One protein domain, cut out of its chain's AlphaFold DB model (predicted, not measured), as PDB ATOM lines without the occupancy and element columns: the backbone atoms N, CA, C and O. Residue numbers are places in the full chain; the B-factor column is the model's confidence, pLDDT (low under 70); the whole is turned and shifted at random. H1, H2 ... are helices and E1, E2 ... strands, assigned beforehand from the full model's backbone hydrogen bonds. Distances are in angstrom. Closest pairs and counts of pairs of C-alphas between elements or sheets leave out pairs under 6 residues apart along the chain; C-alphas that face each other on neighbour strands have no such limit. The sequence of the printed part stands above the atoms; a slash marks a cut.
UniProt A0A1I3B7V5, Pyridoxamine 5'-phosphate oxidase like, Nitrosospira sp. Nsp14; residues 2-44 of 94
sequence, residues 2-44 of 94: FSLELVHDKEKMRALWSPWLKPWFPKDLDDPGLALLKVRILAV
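What this domain is: This is residues 2 to 44 of the 94 residues of the protein "Pyridoxamine 5'-phosphate oxidase like" of Nitrosospira sp. Nsp14 (UniProt A0A1I3B7V5). What shape do these atoms make? A ribbon of two antiparallel strands, E1 and E2, makes one end of an elongated, loose model, and the short helix H1 and the looped residues 17 to 35 make a head at the other end. What is it built of? The printed part has 43 residues, with E1, H1 and E2 in that order along the chain; its class is mixed, helices and strands, with under half of the residues in named elements. How large is it? The radius of gyration of the C-alphas is 12.0 A, and the spans are 35 by 19 by 17 A.

How they stand to each other: How do the strands pair? E1, residues 2 to 7, and E2, residues 36 to 41, are antiparallel neighbours, with 159 degrees between their directions. The C-alphas of Phe 2 and Ile 41, which face each other, are 4.8 A apart. N 3 and O 40 at 2.9 A, and N 38 and O 5 at 2.8 A, are within hydrogen-bond range. Where is the helix? H1, residues 10 to 16, has one pair of C-alphas within 8 A of E2, those of Met 13 and Leu 36, 6.7 A apart. In H1 every O i to N i+4 pair is within hydrogen-bond range.

Where its parts are: Where does E1 lie? It begins at C-alpha 2 (69.582, 81.106, 51.245) and is 15.8 A long. Where do H1 and E2 lie? H1, 9.9 A long, begins at C-alpha 10 (52.190, 69.789, 39.599). E2, 16.1 A long, ends at C-alpha 41 (66.340, 79.429, 54.318).

The domain as a whole: How far does it reach? The two C-alphas farthest apart are those of Lys 27 and Ala 43, at 36.1 A. How are the elements linked? The link from E1 to H1 is tight, that from H1 to E2 is long, with 19 residues, and the printed part has no cut. Where is confidence low? The mean pLDDT of the printed part is 89.9, and residue 43 is under 70.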
ATOM      1  N   PHE A   2      70.799  81.823  51.656       80.19
ATOM      2  CA  PHE A   2      69.582  81.106  51.245       80.19
ATOM      3  C   PHE A   2      69.796  80.480  49.864       80.19
ATOM      4  O   PHE A   2      70.666  80.930  49.120       80.19
ATOM      5  N   SER A   3      69.025  79.444  49.537       83.19
ATOM      6  CA  SER A   3      69.011  78.828  48.205       83.19
ATOM      7  C   SER A   3      67.632  78.979  47.565       83.19
ATOM      8  O   SER A   3      66.610  78.884  48.254       83.19
ATOM      9  N   LEU A   4      67.613  79.221  46.256       89.38
ATOM     10  CA  LEU A   4      66.414  79.341  45.432       89.38
ATOM     11  C   LEU A   4      66.454  78.283  44.333       89.38
ATOM     12  O   LEU A   4      67.436  78.180  43.603       89.38
ATOM     13  N   GLU A   5      65.369  77.530  44.196       90.94
ATOM     14  CA  GLU A   5      65.210  76.501  43.170       90.94
ATOM     15  C   GLU A   5      63.886  76.717  42.429       90.94
ATOM     16  O   GLU A   5      62.839  76.900  43.058       90.94
ATOM     17  N   LEU A   6      63.918  76.663  41.096       91.06
ATOM     18  CA  LEU A   6      62.708  76.553  40.285       91.06
ATOM     19  C   LEU A   6      62.245  75.093  40.295       91.06
ATOM     20  O   LEU A   6      63.023  74.191  39.984       91.06
ATOM     21  N   VAL A   7      60.989  74.854  40.652       90.81
ATOM     22  CA  VAL A   7      60.428  73.513  40.820       90.81
ATOM     23  C   VAL A   7      59.249  73.327  39.872       90.81
ATOM     24  O   VAL A   7      58.367  74.175  39.787       90.81
ATOM     25  N   HIS A   8      59.212  72.183  39.193       85.38
ATOM     26  CA  HIS A   8      58.109  71.786  38.317       85.38
ATOM     27  C   HIS A   8      57.381  70.589  38.935       85.38
ATOM     28  O   HIS A   8      57.545  69.450  38.508       85.38
ATOM     29  N   ASP A   9      56.613  70.856  39.990       90.56
ATOM     30  CA  ASP A   9      55.850  69.853  40.738       90.56
ATOM     31  C   ASP A   9      54.362  70.213  40.685       90.56
ATOM     32  O   ASP A   9      53.891  71.103  41.398       90.56
ATOM     33  N   LYS A  10      53.618  69.519  39.815       89.62
ATOM     34  CA  LYS A  10      52.190  69.789  39.599       89.62
ATOM     35  C   LYS A  10      51.336  69.497  40.833       89.62
ATOM     36  O   LYS A  10      50.304  70.147  41.007       89.62
ATOM     37  N   GLU A  11      51.731  68.552  41.681       93.69
ATOM     38  CA  GLU A  11      50.981  68.240  42.899       93.69
ATOM     39  C   GLU A  11      51.133  69.367  43.917       93.69
ATOM     40  O   GLU A  11      50.134  69.866  44.441       93.69
ATOM     41  N   LYS A  12      52.359  69.862  44.119       93.44
ATOM     42  CA  LYS A  12      52.586  71.038  44.966       93.44
ATOM     43  C   LYS A  12      51.951  72.302  44.418       93.44
ATOM     44  O   LYS A  12      51.388  73.066  45.197       93.44
ATOM     45  N   MET A  13      52.024  72.535  43.110       93.75
ATOM     46  CA  MET A  13      51.367  73.689  42.493       93.75
ATOM     47  C   MET A  13      49.859  73.652  42.745       93.75
ATOM     48  O   MET A  13      49.287  74.668  43.123       93.75
ATOM     49  N   ARG A  14      49.229  72.473  42.637       94.00
ATOM     50  CA  ARG A  14      47.810  72.286  42.973       94.00
ATOM     51  C   ARG A  14      47.524  72.528  44.456       94.00
ATOM     52  O   ARG A  14      46.528  73.167  44.770       94.00
ATOM     53  N   ALA A  15      48.386  72.043  45.349       95.12
ATOM     54  CA  ALA A  15      48.222  72.203  46.795       95.12
ATOM     55  C   ALA A  15      48.400  73.655  47.277       95.12
ATOM     56  O   ALA A  15      47.792  74.051  48.266       95.12
ATOM     57  N   LEU A  16      49.240  74.438  46.595       94.62
ATOM     58  CA  LEU A  16      49.528  75.839  46.925       94.62
ATOM     59  C   LEU A  16      48.676  76.834  46.127       94.62
ATOM     60  O   LEU A  16      48.773  78.042  46.348       94.62
ATOM     61  N   TRP A  17      47.858  76.347  45.192       94.25
ATOM     62  CA  TRP A  17      47.004  77.194  44.376       94.25
ATOM     63  C   TRP A  17      45.944  77.894  45.222       94.25
ATOM     64  O   TRP A  17      45.335  77.312  46.119       94.25
ATOM     65  N   SER A  18      45.686  79.153  44.888       93.12
ATOM     66  CA  SER A  18      44.681  79.972  45.547       93.12
ATOM     67  C   SER A  18      43.911  80.776  44.500       93.12
ATOM     68  O   SER A  18      44.548  81.331  43.603       93.12
ATOM     69  N   PRO A  19      42.570  80.902  44.595       92.31
ATOM     70  CA  PRO A  19      41.771  81.693  43.651       92.31
ATOM     71  C   PRO A  19      42.237  83.145  43.509       92.31
ATOM     72  O   PRO A  19      42.045  83.753  42.459       92.31
ATOM     73  N   TRP A  20      42.902  83.682  44.534       93.81
ATOM     74  CA  TRP A  20      43.522  85.001  44.493       93.81
ATOM     75  C   TRP A  20      44.580  85.129  43.396       93.81
ATOM     76  O   TRP A  20      44.786  86.227  42.922       93.81
ATOM     77  N   LEU A  21      45.214  84.046  42.941       92.62
ATOM     78  CA  LEU A  21      46.245  84.079  41.896       92.62
ATOM     79  C   LEU A  21      45.672  84.192  40.471       92.62
ATOM     80  O   LEU A  21      46.393  84.564  39.546       92.62
ATOM     81  N   LYS A  22      44.376  83.916  40.288       91.50
ATOM     82  CA  LYS A  22      43.701  83.872  38.981       91.50
ATOM     83  C   LYS A  22      43.814  85.161  38.141       91.50
ATOM     84  O   LYS A  22      43.965  85.037  36.930       91.50
ATOM     85  N   PRO A  23      43.788  86.385  38.716       95.31
ATOM     86  CA  PRO A  23      43.997  87.619  37.951       95.31
ATOM     87  C   PRO A  23      45.375  87.710  37.283       95.31
ATOM     88  O   PRO A  23      45.511  88.377  36.262       95.31
ATOM     89  N   TRP A  24      46.385  87.046  37.850       93.12
ATOM     90  CA  TRP A  24      47.751  87.024  37.325       93.12
ATOM     91  C   TRP A  24      48.015  85.825  36.409       93.12
ATOM     92  O   TRP A  24      48.801  85.939  35.474       93.12
ATOM     93  N   PHE A  25      47.332  84.703  36.645       94.50
ATOM     94  CA  PHE A  25      47.469  83.463  35.879       94.50
ATOM     95  C   PHE A  25      46.082  82.998  35.403       94.50
ATOM     96  O   PHE A  25      45.449  82.143  36.033       94.50
ATOM     97  N   PRO A  26      45.560  83.584  34.309       92.06
ATOM     98  CA  PRO A  26      44.184  83.372  33.864       92.06
ATOM     99  C   PRO A  26      43.903  81.939  33.395       92.06
ATOM    100  O   PRO A  26      42.741  81.534  33.355       92.06
ATOM    101  N   LYS A  27      44.943  81.166  33.054       93.06
ATOM    102  CA  LYS A  27      44.844  79.749  32.664       93.06
ATOM    103  C   LYS A  27      45.023  78.778  33.839       93.06
ATOM    104  O   LYS A  27      45.251  77.589  33.625       93.06
ATOM    105  N   ASP A  28      44.913  79.277  35.070       92.31
ATOM    106  CA  ASP A  28      45.080  78.498  36.295       92.31
ATOM    107  C   ASP A  28      46.435  77.743  36.302       92.31
ATOM    108  O   ASP A  28      47.477  78.326  36.003       92.31
ATOM    109  N   LEU A  29      46.442  76.447  36.639       91.50
ATOM    110  CA  LEU A  29      47.657  75.622  36.732       91.50
ATOM    111  C   LEU A  29      48.328  75.317  35.382       91.50
ATOM    112  O   LEU A  29      49.459  74.831  35.374       91.50
ATOM    113  N   ASP A  30      47.641  75.569  34.270       90.12
ATOM    114  CA  ASP A  30      48.138  75.312  32.915       90.12
ATOM    115  C   ASP A  30      48.689  76.584  32.244       90.12
ATOM    116  O   ASP A  30      48.982  76.592  31.044       90.12
ATOM    117  N   ASP A  31      48.837  77.677  32.998       91.50
ATOM    118  CA  ASP A  31      49.453  78.894  32.489       91.50
ATOM    119  C   ASP A  31      50.956  78.677  32.219       91.50
ATOM    120  O   ASP A  31      51.694  78.302  33.132       91.50
ATOM    121  N   PRO A  32      51.455  78.918  30.990       89.38
ATOM    122  CA  PRO A  32      52.868  78.721  30.667       89.38
ATOM    123  C   PRO A  32      53.797  79.697  31.406       89.38
ATOM    124  O   PRO A  32      55.000  79.457  31.465       89.38
ATOM    125  N   GLY A  33      53.260  80.795  31.948       89.19
ATOM    126  CA  GLY A  33      53.993  81.734  32.794       89.19
ATOM    127  C   GLY A  33      53.993  81.363  34.278       89.19
ATOM    128  O   GLY A  33      54.680  82.022  35.060       89.19
ATOM    129  N   LEU A  34      53.242  80.338  34.694       91.88
ATOM    130  CA  LEU A  34      53.192  79.905  36.086       91.88
ATOM    131  C   LEU A  34      54.391  79.012  36.412       91.88
ATOM    132  O   LEU A  34      54.573  77.942  35.831       91.88
ATOM    133  N   ALA A  35      55.171  79.411  37.413       92.56
ATOM    134  CA  ALA A  35      56.272  78.608  37.924       92.56
ATOM    135  C   ALA A  35      56.303  78.604  39.455       92.56
ATOM    136  O   ALA A  35      55.951  79.592  40.103       92.56
ATOM    137  N   LEU A  36      56.738  77.486  40.042       93.19
ATOM    138  CA  LEU A  36      56.853  77.336  41.489       93.19
ATOM    139  C   LEU A  36      58.299  77.577  41.928       93.19
ATOM    140  O   LEU A  36      59.213  76.853  41.540       93.19
ATOM    141  N   LEU A  37      58.498  78.578  42.781       93.88
ATOM    142  CA  LEU A  37      59.786  78.844  43.413       93.88
ATOM    143  C   LEU A  37      59.840  78.197  44.794       93.88
ATOM    144  O   LEU A  37      58.934  78.350  45.615       93.88
ATOM    145  N   LYS A  38      60.940  77.503  45.071       91.81
ATOM    146  CA  LYS A  38      61.236  76.908  46.368       91.81
ATOM    147  C   LYS A  38      62.391  77.651  47.010       91.81
ATOM    148  O   LYS A  38      63.518  77.623  46.520       91.81
ATOM    149  N   VAL A  39      62.097  78.279  48.141       91.31
ATOM    150  CA  VAL A  39      63.079  78.996  48.954       91.31
ATOM    151  C   VAL A  39      63.507  78.101  50.106       91.31
ATOM    152  O   VAL A  39      62.674  77.655  50.895       91.31
ATOM    153  N   ARG A  40      64.808  77.830  50.216       85.81
ATOM    154  CA  ARG A  40      65.401  77.190  51.394       85.81
ATOM    155  C   ARG A  40      66.168  78.236  52.185       85.81
ATOM    156  O   ARG A  40      67.188  78.750  51.725       85.81
ATOM    157  N   ILE A  41      65.675  78.530  53.381       84.12
ATOM    158  CA  ILE A  41      66.340  79.429  54.318       84.12
ATOM    159  C   ILE A  41      67.302  78.591  55.162       84.12
ATOM    160  O   ILE A  41      66.864  77.652  55.817       84.12
ATOM    161  N   LEU A  42      68.603  78.895  55.112       76.88
ATOM    162  CA  LEU A  42      69.620  78.147  55.869       76.88
ATOM    163  C   LEU A  42      69.968  78.831  57.197       76.88
ATOM    164  O   LEU A  42      70.281  78.157  58.171       76.88
ATOM    165  N   ALA A  43      69.886  80.161  57.243       69.12
ATOM    166  CA  ALA A  43      70.127  80.950  58.445       69.12
ATOM    167  C   ALA A  43      69.251  82.204  58.425       69.12
ATOM    168  O   ALA A  43      69.111  82.835  57.369       69.12
ATOM    169  N   VAL A  44      68.689  82.556  59.581       70.69
ATOM    170  CA  VAL A  44      67.948  83.804  59.802       70.69
ATOM    171  C   VAL A  44      68.636  84.552  60.932       70.69
ATOM    172  O   VAL A  44      68.793  84.027  62.030       70.69
TER     173      VAL A  44